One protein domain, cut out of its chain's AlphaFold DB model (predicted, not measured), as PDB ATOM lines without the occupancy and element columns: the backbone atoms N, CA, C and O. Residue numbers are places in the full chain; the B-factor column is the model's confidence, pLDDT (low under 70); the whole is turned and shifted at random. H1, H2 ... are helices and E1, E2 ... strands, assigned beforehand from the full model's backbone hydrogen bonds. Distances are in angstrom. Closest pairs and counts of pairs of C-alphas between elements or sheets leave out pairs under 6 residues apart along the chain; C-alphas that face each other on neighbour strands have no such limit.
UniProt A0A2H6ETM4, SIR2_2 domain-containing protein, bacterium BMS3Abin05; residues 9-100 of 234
ATOM      1  N   THR A   9     143.717 198.952 213.440       50.19
ATOM      2  CA  THR A   9     142.942 197.733 213.717       50.19
ATOM      3  C   THR A   9     142.235 197.150 212.491       50.19
ATOM      4  O   THR A   9     141.690 196.050 212.574       50.19
ATOM      5  N   GLU A  10     142.249 197.844 211.348       57.41
ATOM      6  CA  GLU A  10     141.621 197.375 210.108       57.41
ATOM      7  C   GLU A  10     142.694 197.034 209.067       57.41
ATOM      8  O   GLU A  10     143.426 197.897 208.588       57.41
ATOM      9  N   THR A  11     142.771 195.769 208.646       62.62
ATOM     10  CA  THR A  11     143.606 195.397 207.496       62.62
ATOM     11  C   THR A  11     142.936 195.894 206.217       62.62
ATOM     12  O   THR A  11     142.153 195.166 205.614       62.62
ATOM     13  N   LEU A  12     143.256 197.114 205.789       78.19
ATOM     14  CA  LEU A  12     142.629 197.790 204.642       78.19
ATOM     15  C   LEU A  12     142.934 197.147 203.282       78.19
ATOM     16  O   LEU A  12     142.180 197.349 202.326       78.19
ATOM     17  N   LEU A  13     144.034 196.396 203.203       85.06
ATOM     18  CA  LEU A  13     144.528 195.752 201.993       85.06
ATOM     19  C   LEU A  13     144.030 194.304 201.894       85.06
ATOM     20  O   LEU A  13     144.164 193.516 202.837       85.06
ATOM     21  N   GLU A  14     143.500 193.951 200.732       88.94
ATOM     22  CA  GLU A  14     143.252 192.581 200.294       88.94
ATOM     23  C   GLU A  14     144.161 192.280 199.106       88.94
ATOM     24  O   GLU A  14     144.187 193.033 198.136       88.94
ATOM     25  N   TYR A  15     144.932 191.203 199.182       90.19
ATOM     26  CA  TYR A  15     145.907 190.835 198.149       90.19
ATOM     27  C   TYR A  15     145.988 189.319 197.920       90.19
ATOM     28  O   TYR A  15     146.921 188.837 197.275       90.19
ATOM     29  N   GLY A  16     145.003 188.570 198.429       89.62
ATOM     30  CA  GLY A  16     144.795 187.150 198.157       89.62
ATOM     31  C   GLY A  16     145.569 186.192 199.062       89.62
ATOM     32  O   GLY A  16     145.540 184.983 198.826       89.62
ATOM     33  N   PHE A  17     146.259 186.700 200.090       88.75
ATOM     34  CA  PHE A  17     147.000 185.894 201.063       88.75
ATOM     35  C   PHE A  17     146.443 186.060 202.476       88.75
ATOM     36  O   PHE A  17     146.175 187.167 202.935       88.75
ATOM     37  N   THR A  18     146.337 184.946 203.195       87.31
ATOM     38  CA  THR A  18     146.013 184.910 204.624       87.31
ATOM     39  C   THR A  18     147.080 184.095 205.336       87.31
ATOM     40  O   THR A  18     147.354 182.964 204.942       87.31
ATOM     41  N   GLN A  19     147.711 184.683 206.360       86.62
ATOM     42  CA  GLN A  19     148.843 184.070 207.073       86.62
ATOM     43  C   GLN A  19     149.945 183.572 206.112       86.62
ATOM     44  O   GLN A  19     150.512 182.499 206.291       86.62
ATOM     45  N   GLY A  20     150.202 184.332 205.041       87.81
ATOM     46  CA  GLY A  20     151.214 184.004 204.039       87.81
ATOM     47  C   GLY A  20     150.844 182.907 203.044       87.81
ATOM     48  O   GLY A  20     151.628 182.657 202.134       87.81
ATOM     49  N   LYS A  21     149.664 182.286 203.153       90.12
ATOM     50  CA  LYS A  21     149.159 181.295 202.194       90.12
ATOM     51  C   LYS A  21     148.194 181.942 201.207       90.12
ATOM     52  O   LYS A  21     147.298 182.679 201.618       90.12
ATOM     53  N   TRP A  22     148.339 181.639 199.918       90.88
ATOM     54  CA  TRP A  22     147.378 182.066 198.902       90.88
ATOM     55  C   TRP A  22     146.022 181.402 199.141       90.88
ATOM     56  O   TRP A  22     145.915 180.173 199.171       90.88
ATOM     57  N   VAL A  23     144.991 182.227 199.264       90.12
ATOM     58  CA  VAL A  23     143.589 181.811 199.392       90.12
ATOM     59  C   VAL A  23     142.709 182.407 198.289       90.12
ATOM     60  O   VAL A  23     141.570 181.978 198.128       90.12
ATOM     61  N   GLY A  24     143.246 183.332 197.487       88.94
ATOM     62  CA  GLY A  24     142.494 184.049 196.460       88.94
ATOM     63  C   GLY A  24     141.590 185.134 197.047       88.94
ATOM     64  O   GLY A  24     141.764 185.551 198.189       88.94
ATOM     65  N   PHE A  25     140.636 185.602 196.246       85.81
ATOM     66  CA  PHE A  25     139.726 186.694 196.596       85.81
ATOM     67  C   PHE A  25     138.298 186.144 196.708       85.81
ATOM     68  O   PHE A  25     137.566 186.126 195.725       85.81
ATOM     69  N   ASP A  26     137.897 185.646 197.882       76.25
ATOM     70  CA  ASP A  26     136.486 185.305 198.128       76.25
ATOM     71  C   ASP A  26     135.798 186.459 198.861       76.25
ATOM     72  O   ASP A  26     135.901 186.586 200.078       76.25
ATOM     73  N   GLU A  27     135.056 187.283 198.118       65.19
ATOM     74  CA  GLU A  27     134.299 188.428 198.651       65.19
ATOM     75  C   GLU A  27     133.253 188.028 199.715       65.19
ATOM     76  O   GLU A  27     132.754 188.887 200.442       65.19
ATOM     77  N   ARG A  28     132.917 186.735 199.831       62.88
ATOM     78  CA  ARG A  28     131.980 186.211 200.839       62.88
ATOM     79  C   ARG A  28     132.665 185.847 202.154       62.88
ATOM     80  O   ARG A  28     131.967 185.590 203.136       62.88
ATOM     81  N   ALA A  29     133.996 185.797 202.195       64.44
ATOM     82  CA  ALA A  29     134.726 185.493 203.415       64.44
ATOM     83  C   ALA A  29     134.591 186.641 204.425       64.44
ATOM     84  O   ALA A  29     134.706 187.817 204.078       64.44
ATOM     85  N   GLU A  30     134.415 186.307 205.707       60.91
ATOM     86  CA  GLU A  30     134.346 187.305 206.788       60.91
ATOM     87  C   GLU A  30     135.601 188.193 206.818       60.91
ATOM     88  O   GLU A  30     135.516 189.387 207.080       60.91
ATOM     89  N   ALA A  31     136.756 187.621 206.460       61.47
ATOM     90  CA  ALA A  31     138.035 188.317 206.354       61.47
ATOM     91  C   ALA A  31     138.080 189.385 205.243       61.47
ATOM     92  O   ALA A  31     138.935 190.268 205.297       61.47
ATOM     93  N   SER A  32     137.173 189.331 204.261       60.69
ATOM     94  CA  SER A  32     137.066 190.316 203.177       60.69
ATOM     95  C   SER A  32     136.115 191.471 203.515       60.69
ATOM     96  O   SER A  32     136.109 192.496 202.827       60.69
ATOM     97  N   LYS A  33     135.350 191.368 204.611       62.91
ATOM     98  CA  LYS A  33     134.570 192.494 205.133       62.91
ATOM     99  C   LYS A  33     135.537 193.540 205.699       62.91
ATOM    100  O   LYS A  33     136.455 193.214 206.441       62.91
ATOM    101  N   ASN A  34     135.329 194.805 205.332       68.56
ATOM    102  CA  ASN A  34     136.158 195.975 205.684       68.56
ATOM    103  C   ASN A  34     137.459 196.168 204.875       68.56
ATOM    104  O   ASN A  34     138.271 197.031 205.209       68.56
ATOM    105  N   LYS A  35     137.644 195.445 203.763       76.06
ATOM    106  CA  LYS A  35     138.729 195.717 202.804       76.06
ATOM    107  C   LYS A  35     138.404 196.941 201.951       76.06
ATOM    108  O   LYS A  35     137.306 197.052 201.409       76.06
ATOM    109  N   ARG A  36     139.363 197.860 201.818       79.25
ATOM    110  CA  ARG A  36     139.204 199.103 201.039       79.25
ATOM    111  C   ARG A  36     140.016 199.110 199.756       79.25
ATOM    112  O   ARG A  36     139.594 199.718 198.779       79.25
ATOM    113  N   ILE A  37     141.169 198.445 199.766       86.38
ATOM    114  CA  ILE A  37     142.082 198.378 198.629       86.38
ATOM    115  C   ILE A  37     142.279 196.912 198.274       86.38
ATOM    116  O   ILE A  37     142.770 196.135 199.090       86.38
ATOM    117  N   TYR A  38     141.922 196.558 197.045       90.31
ATOM    118  CA  TYR A  38     142.230 195.258 196.467       90.31
ATOM    119  C   TYR A  38     143.467 195.404 195.588       90.31
ATOM    120  O   TYR A  38     143.493 196.229 194.673       90.31
ATOM    121  N   TYR A  39     144.505 194.632 195.887       92.00
ATOM    122  CA  TYR A  39     145.798 194.718 195.232       92.00
ATOM    123  C   TYR A  39     146.137 193.414 194.519       92.00
ATOM    124  O   TYR A  39     146.465 192.397 195.130       92.00
ATOM    125  N   TYR A  40     146.084 193.475 193.192       92.88
ATOM    126  CA  TYR A  40     146.311 192.342 192.308       92.88
ATOM    127  C   TYR A  40     147.691 192.460 191.654       92.88
ATOM    128  O   TYR A  40     147.954 193.387 190.890       92.88
ATOM    129  N   LYS A  41     148.586 191.505 191.923       92.12
ATOM    130  CA  LYS A  41     149.883 191.404 191.234       92.12
ATOM    131  C   LYS A  41     149.763 190.438 190.057       92.12
ATOM    132  O   LYS A  41     150.094 189.266 190.205       92.12
ATOM    133  N   LEU A  42     149.280 190.909 188.905       91.12
ATOM    134  CA  LEU A  42     148.912 190.051 187.761       91.12
ATOM    135  C   LEU A  42     150.054 189.145 187.261       91.12
ATOM    136  O   LEU A  42     149.812 187.995 186.911       91.12
ATOM    137  N   HIS A  43     151.302 189.618 187.311       87.69
ATOM    138  CA  HIS A  43     152.495 188.833 186.949       87.69
ATOM    139  C   HIS A  43     153.164 188.124 188.136       87.69
ATOM    140  O   HIS A  43     154.229 187.522 188.000       87.69
ATOM    141  N   GLY A  44     152.549 188.166 189.313       88.44
ATOM    142  CA  GLY A  44     153.067 187.559 190.528       88.44
ATOM    143  C   GLY A  44     154.067 188.427 191.277       88.44
ATOM    144  O   GLY A  44     154.079 189.655 191.174       88.44
ATOM    145  N   SER A  45     154.898 187.791 192.098       88.12
ATOM    146  CA  SER A  45     155.860 188.497 192.940       88.12
ATOM    147  C   SER A  45     157.119 187.674 193.148       88.12
ATOM    148  O   SER A  45     157.063 186.457 193.302       88.12
ATOM    149  N   LEU A  46     158.267 188.354 193.250       86.38
ATOM    150  CA  LEU A  46     159.528 187.711 193.633       86.38
ATOM    151  C   LEU A  46     159.424 187.069 195.023       86.38
ATOM    152  O   LEU A  46     160.175 186.148 195.332       86.38
ATOM    153  N   ASN A  47     158.482 187.544 195.840       87.62
ATOM    154  CA  ASN A  47     158.236 187.070 197.194       87.62
ATOM    155  C   ASN A  47     157.269 185.887 197.249       87.62
ATOM    156  O   ASN A  47     156.962 185.438 198.346       87.62
ATOM    157  N   TRP A  48     156.778 185.378 196.117       90.38
ATOM    158  CA  TRP A  48     155.885 184.220 196.082       90.38
ATOM    159  C   TRP A  48     156.644 182.955 195.695       90.38
ATOM    160  O   TRP A  48     157.532 182.975 194.833       90.38
ATOM    161  N   CYS A  49     156.274 181.840 196.312       88.19
ATOM    162  CA  CYS A  49     156.813 180.529 195.998       88.19
ATOM    163  C   CYS A  49     155.735 179.450 195.968       88.19
ATOM    164  O   CYS A  49     154.731 179.535 196.674       88.19
ATOM    165  N   LYS A  50     155.981 178.423 195.154       86.94
ATOM    166  CA  LYS A  50     155.207 177.185 195.142       86.94
ATOM    167  C   LYS A  50     155.946 176.116 195.938       86.94
ATOM    168  O   LYS A  50     157.116 175.853 195.646       86.94
ATOM    169  N   THR A  51     155.268 175.521 196.910       85.31
ATOM    170  CA  THR A  51     155.744 174.361 197.675       85.31
ATOM    171  C   THR A  51     155.513 173.063 196.889       85.31
ATOM    172  O   THR A  51     154.826 173.058 195.862       85.31
ATOM    173  N   GLU A  52     156.130 171.959 197.319       82.38
ATOM    174  CA  GLU A  52     156.060 170.665 196.612       82.38
ATOM    175  C   GLU A  52     154.641 170.081 196.559       82.38
ATOM    176  O   GLU A  52     154.248 169.509 195.544       82.38
ATOM    177  N   ASP A  53     153.841 170.324 197.598       83.31
ATOM    178  CA  ASP A  53     152.407 170.003 197.668       83.31
ATOM    179  C   ASP A  53     151.533 170.860 196.724       83.31
ATOM    180  O   ASP A  53     150.317 170.684 196.635       83.31
ATOM    181  N   GLY A  54     152.149 171.793 195.997       82.00
ATOM    182  CA  GLY A  54     151.504 172.652 195.020       82.00
ATOM    183  C   GLY A  54     150.829 173.891 195.603       82.00
ATOM    184  O   GLY A  54     150.258 174.662 194.824       82.00
ATOM    185  N   LEU A  55     150.913 174.113 196.919       87.56
ATOM    186  CA  LEU A  55     150.412 175.325 197.561       87.56
ATOM    187  C   LEU A  55     151.297 176.535 197.241       87.56
ATOM    188  O   LEU A  55     152.469 176.418 196.881       87.56
ATOM    189  N   ILE A  56     150.707 177.723 197.347       89.56
ATOM    190  CA  ILE A  56     151.375 178.991 197.057       89.56
ATOM    191  C   ILE A  56     151.502 179.769 198.357       89.56
ATOM    192  O   ILE A  56     150.513 179.964 199.068       89.56
ATOM    193  N   TRP A  57     152.716 180.230 198.630       90.19
ATOM    194  CA  TRP A  57     153.071 180.938 199.848       90.19
ATOM    195  C   TRP A  57     153.875 182.195 199.544       90.19
ATOM    196  O   TRP A  57     154.563 182.292 198.527       90.19
ATOM    197  N   GLU A  58     153.831 183.152 200.459       90.12
ATOM    198  CA  GLU A  58     154.876 184.157 200.560       90.12
ATOM    199  C   GLU A  58     156.132 183.516 201.159       90.12
ATOM    200  O   GLU A  58     156.061 182.813 202.167       90.12
ATOM    201  N   LYS A  59     157.299 183.788 200.566       87.38
ATOM    202  CA  LYS A  59     158.582 183.159 200.915       87.38
ATOM    203  C   LYS A  59     158.896 183.204 202.413       87.38
ATOM    204  O   LYS A  59     159.440 182.243 202.936       87.38
ATOM    205  N   GLN A  60     158.549 184.294 203.099       86.06
ATOM    206  CA  GLN A  60     158.818 184.467 204.533       86.06
ATOM    207  C   GLN A  60     157.941 183.598 205.451       86.06
ATOM    208  O   GLN A  60     158.292 183.390 206.606       86.06
ATOM    209  N   PHE A  61     156.806 183.107 204.946       86.81
ATOM    210  CA  PHE A  61     155.847 182.279 205.682       86.81
ATOM    211  C   PHE A  61     155.803 180.835 205.175       86.81
ATOM    212  O   PHE A  61     155.076 180.012 205.727       86.81
ATOM    213  N   ALA A  62     156.549 180.527 204.112       84.69
ATOM    214  CA  ALA A  62     156.568 179.200 203.533       84.69
ATOM    215  C   ALA A  62     157.144 178.182 204.539       84.69
ATOM    216  O   ALA A  62     158.151 178.470 205.194       84.69
ATOM    217  N   PRO A  63     156.542 176.986 204.659       80.50
ATOM    218  CA  PRO A  63     157.140 175.901 205.429       80.50
ATOM    219  C   PRO A  63     158.530 175.556 204.862       80.50
ATOM    220  O   PRO A  63     158.738 175.618 203.651       80.50
ATOM    221  N   GLN A  64     159.490 175.213 205.728       67.69
ATOM    222  CA  GLN A  64     160.915 175.037 205.382       67.69
ATOM    223  C   GLN A  64     161.240 173.768 204.561       67.69
ATOM    224  O   GLN A  64     162.366 173.276 204.604       67.69
ATOM    225  N   GLU A  65     160.288 173.221 203.808       57.81
ATOM    226  CA  GLU A  65     160.491 171.983 203.055       57.81
ATOM    227  C   GLU A  65     160.692 172.256 201.557       57.81
ATOM    228  O   GLU A  65     159.832 172.819 200.875       57.81
ATOM    229  N   GLY A  66     161.853 171.834 201.049       58.56
ATOM    230  CA  GLY A  66     162.205 171.871 199.629       58.56
ATOM    231  C   GLY A  66     162.785 173.201 199.131       58.56
ATOM    232  O   GLY A  66     162.910 174.183 199.862       58.56
ATOM    233  N   ILE A  67     163.183 173.228 197.854       59.03
ATOM    234  CA  ILE A  67     163.655 174.447 197.178       59.03
ATOM    235  C   ILE A  67     162.421 175.195 196.647       59.03
ATOM    236  O   ILE A  67     161.819 174.736 195.669       59.03
ATOM    237  N   PRO A  68     162.024 176.340 197.235       62.97
ATOM    238  CA  PRO A  68     160.836 177.068 196.806       62.97
ATOM    239  C   PRO A  68     160.975 177.526 195.351       62.97
ATOM    240  O   PRO A  68     161.863 178.311 195.008       62.97
ATOM    241  N   LYS A  69     160.065 177.073 194.480       70.62
ATOM    242  CA  LYS A  69     160.013 177.543 193.088       70.62
ATOM    243  C   LYS A  69     159.363 178.916 193.053       70.62
ATOM    244  O   LYS A  69     158.219 179.071 193.475       70.62
ATOM    245  N   GLN A  70     160.086 179.910 192.550       74.75
ATOM    246  CA  GLN A  70     159.575 181.270 192.435       74.75
ATOM    247  C   GLN A  70     158.390 181.344 191.462       74.75
ATOM    248  O   GLN A  70     158.437 180.771 190.374       74.75
ATOM    249  N   LEU A  71     157.346 182.074 191.855       75.75
ATOM    250  CA  LEU A  71     156.137 182.275 191.053       75.75
ATOM    251  C   LEU A  71     156.090 183.700 190.502       75.75
ATOM    252  O   LEU A  71     155.578 184.622 191.140       75.75
ATOM    253  N   MET A  72     156.618 183.864 189.294       75.06
ATOM    254  CA  MET A  72     156.531 185.104 188.530       75.06
ATOM    255  C   MET A  72     156.386 184.785 187.045       75.06
ATOM    256  O   MET A  72     157.087 183.917 186.527       75.06
ATOM    257  N   ILE A  73     155.495 185.510 186.372       70.44
ATOM    258  CA  ILE A  73     155.412 185.518 184.916       70.44
ATOM    259  C   ILE A  73     156.342 186.623 184.421       70.44
ATOM    260  O   ILE A  73     156.092 187.802 184.656       70.44
ATOM    261  N   PHE A  74     157.415 186.234 183.741       60.72
ATOM    262  CA  PHE A  74     158.161 187.133 182.863       60.72
ATOM    263  C   PHE A  74     157.579 187.011 181.453       60.72
ATOM    264  O   PHE A  74     157.057 185.953 181.115       60.72
ATOM    265  N   GLY A  75     157.616 188.098 180.677       57.88
ATOM    266  CA  GLY A  75     156.874 188.253 179.422       57.88
ATOM    267  C   GLY A  75     156.952 187.109 178.393       57.88
ATOM    268  O   GLY A  75     157.760 186.190 178.477       57.88
ATOM    269  N   TYR A  76     156.071 187.228 177.394       46.38
ATOM    270  CA  TYR A  76     155.929 186.402 176.184       46.38
ATOM    271  C   TYR A  76     155.785 184.884 176.397       46.38
ATOM    272  O   TYR A  76     156.354 184.056 175.685       46.38
ATOM    273  N   GLY A  77     154.972 184.497 177.384       51.72
ATOM    274  CA  GLY A  77     154.593 183.104 177.595       51.72
ATOM    275  C   GLY A  77     153.227 182.955 178.257       51.72
ATOM    276  O   GLY A  77     153.138 182.829 179.475       51.72
ATOM    277  N   ASN A  78     152.160 182.865 177.454       53.41
ATOM    278  CA  ASN A  78     150.768 182.686 177.912       53.41
ATOM    279  C   ASN A  78     150.521 181.398 178.729       53.41
ATOM    280  O   ASN A  78     149.472 181.237 179.349       53.41
ATOM    281  N   LYS A  79     151.488 180.471 178.762       57.06
ATOM    282  CA  LYS A  79     151.345 179.134 179.365       57.06
ATOM    283  C   LYS A  79     151.098 179.145 180.881       57.06
ATOM    284  O   LYS A  79     150.618 178.148 181.410       57.06
ATOM    285  N   PHE A  80     151.396 180.241 181.581       59.38
ATOM    286  CA  PHE A  80     151.205 180.343 183.036       59.38
ATOM    287  C   PHE A  80     149.856 180.940 183.461       59.38
ATOM    288  O   PHE A  80     149.508 180.848 184.636       59.38
ATOM    289  N   LEU A  81     149.073 181.507 182.536       64.75
ATOM    290  CA  LEU A  81     147.793 182.150 182.867       64.75
ATOM    291  C   LEU A  81     146.715 181.145 183.303       64.75
ATOM    292  O   LEU A  81     145.770 181.512 183.991       64.75
ATOM    293  N   SER A  82     146.868 179.868 182.948       73.00
ATOM    294  CA  SER A  82     145.887 178.814 183.240       73.00
ATOM    295  C   SER A  82     146.030 178.176 184.629       73.00
ATOM    296  O   SER A  82     145.312 177.224 184.928       73.00
ATOM    297  N   ILE A  83     146.951 178.648 185.477       81.56
ATOM    298  CA  ILE A  83     147.159 178.106 186.828       81.56
ATOM    299  C   ILE A  83     146.995 179.179 187.902       81.56
ATOM    300  O   ILE A  83     147.279 180.357 187.686       81.56
ATOM    301  N   ASN A  84     146.594 178.763 189.103       83.00
ATOM    302  CA  ASN A  84     146.627 179.644 190.267       83.00
ATOM    303  C   ASN A  84     148.083 179.987 190.642       83.00
ATOM    304  O   ASN A  84     148.963 179.129 190.501       83.00
ATOM    305  N   PRO A  85     148.353 181.225 191.103       88.56
ATOM    306  CA  PRO A  85     147.382 182.279 191.435       88.56
ATOM    307  C   PRO A  85     146.952 183.146 190.234       88.56
ATOM    308  O   PRO A  85     146.011 183.926 190.348       88.56
ATOM    309  N   PHE A  86     147.622 183.016 189.085       89.12
ATOM    310  CA  PHE A  86     147.469 183.903 187.925       89.12
ATOM    311  C   PHE A  86     146.071 183.862 187.309       89.12
ATOM    312  O   PHE A  86     145.523 184.918 187.003       89.12
ATOM    313  N   LEU A  87     145.465 182.675 187.207       88.06
ATOM    314  CA  LEU A  87     144.099 182.527 186.703       88.06
ATOM    315  C   LEU A  87     143.099 183.337 187.540       88.06
ATOM    316  O   LEU A  87     142.334 184.126 186.992       88.06
ATOM    317  N   SER A  88     143.139 183.188 188.868       89.81
ATOM    318  CA  SER A  88     142.291 183.967 189.779       89.81
ATOM    319  C   SER A  88     142.561 185.469 189.683       89.81
ATOM    320  O   SER A  88     141.623 186.254 189.679       89.81
ATOM    321  N   LEU A  89     143.830 185.880 189.594       92.56
ATOM    322  CA  LEU A  89     144.211 187.293 189.502       92.56
ATOM    323  C   LEU A  89     143.661 187.958 188.238       92.56
ATOM    324  O   LEU A  89     143.098 189.045 188.313       92.56
ATOM    325  N   ILE A  90     143.814 187.302 187.090       91.50
ATOM    326  CA  ILE A  90     143.309 187.798 185.808       91.50
ATOM    327  C   ILE A  90     141.782 187.789 185.769       91.50
ATOM    328  O   ILE A  90     141.187 188.747 185.280       91.50
ATOM    329  N   TYR A  91     141.147 186.748 186.316       91.12
ATOM    330  CA  TYR A  91     139.692 186.685 186.430       91.12
ATOM    331  C   TYR A  91     139.143 187.860 187.247       91.12
ATOM    332  O   TYR A  91     138.267 188.584 186.775       91.12
ATOM    333  N   GLU A  92     139.698 188.102 188.438       92.06
ATOM    334  CA  GLU A  92     139.285 189.227 189.281       92.06
ATOM    335  C   GLU A  92     139.577 190.573 188.616       92.06
ATOM    336  O   GLU A  92     138.743 191.475 188.658       92.06
ATOM    337  N   PHE A  93     140.720 190.713 187.944       93.94
ATOM    338  CA  PHE A  93     141.045 191.926 187.199       93.94
ATOM    339  C   PHE A  93     140.022 192.218 186.095       93.94
ATOM    340  O   PHE A  93     139.465 193.314 186.063       93.94
ATOM    341  N   SER A  94     139.711 191.231 185.246       92.94
ATOM    342  CA  SER A  94     138.694 191.350 184.193       92.94
ATOM    343  C   SER A  94     137.319 191.696 184.775       92.94
ATOM    344  O   SER A  94     136.690 192.665 184.348       92.94
ATOM    345  N   LYS A  95     136.892 190.993 185.833       92.94
ATOM    346  CA  LYS A  95     135.644 191.286 186.553       92.94
ATOM    347  C   LYS A  95     135.608 192.738 187.047       92.94
ATOM    348  O   LYS A  95     134.625 193.441 186.814       92.94
ATOM    349  N   LYS A  96     136.678 193.232 187.678       92.94
ATOM    350  CA  LYS A  96     136.731 194.614 188.190       92.94
ATOM    351  C   LYS A  96     136.763 195.660 187.079       92.94
ATOM    352  O   LYS A  96     136.116 196.694 187.234       92.94
ATOM    353  N   LEU A  97     137.431 195.398 185.957       93.56
ATOM    354  CA  LEU A  97     137.357 196.271 184.778       93.56
ATOM    355  C   LEU A  97     135.911 196.401 184.269       93.56
ATOM    356  O   LEU A  97     135.451 197.505 183.966       93.56
ATOM    357  N   MET A  98     135.155 195.301 184.264       91.12
ATOM    358  CA  MET A  98     133.742 195.295 183.871       91.12
ATOM    359  C   MET A  98     132.832 195.995 184.892       91.12
ATOM    360  O   MET A  98     131.895 196.686 184.502       91.12
ATOM    361  N   GLU A  99     133.130 195.919 186.190       90.31
ATOM    362  CA  GLU A  99     132.322 196.550 187.248       90.31
ATOM    363  C   GLU A  99     132.564 198.058 187.422       90.31
ATOM    364  O   GLU A  99     131.663 198.778 187.849       90.31
ATOM    365  N   LYS A 100     133.785 198.557 187.175       90.38
ATOM    366  CA  LYS A 100     134.174 199.936 187.537       90.38
ATOM    367  C   LYS A 100     134.065 200.908 186.368       90.38
ATOM    368  O   LYS A 100     134.481 200.594 185.262       90.38
TER     369      LYS A 100
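What this domain is: This is residues 9 to 100 of the 234 residues of the protein "SIR2_2 domain-containing protein" of bacterium BMS3Abin05 (UniProt A0A2H6ETM4). What is the picture? There is little regular structure: a small twisted sheet, E2 - E1 - E3, one helix, H1, running away from it, and a long looping stretch, residues 9 to 43. What is the make-up? Of 92 printed residues, E1, E2, E3 and H1, in chain order, hold only 28: mixed class, antiparallel sheet, compact, radius of gyration of the C-alphas 13.8 A, spans 37 by 35 by 18 A.

Where its parts are: Where are the strands? E1 is residues 44 to 50, 11.6 A long, from C-alpha 44 at (153.067, 187.559, 190.528); E2 is 56 to 58, 7.2 A; E3 is 69 to 72, 9.5 A. Where is the helix? H1, residues 86 to 99, 19.7 A, ends at C-alpha 99, (132.322, 196.550, 187.248).

How they stand to each other: What pairs? Within hydrogen-bond range are N 49 and O 57, 2.8 A, in the hairpin E1 and E2, and N 50 and O 69, 2.9 A, between antiparallel E1 and E3. Where is H1? It is only just not on the sheet, with 4 pairs of C-alphas within 10 A; the closest C-alphas of E1 and H1 are those of Gly 44 and Phe 86, 7.2 A. Every O i to N i+4 pair in H1 is within hydrogen-bond range.

The domain as a whole: Any cut? The printed part has no cut; the link E3 to H1 is long. Where is confidence low? Residues 9 to 11, 27 to 34, 64 to 68 and 74 to 81 have pLDDT under 70.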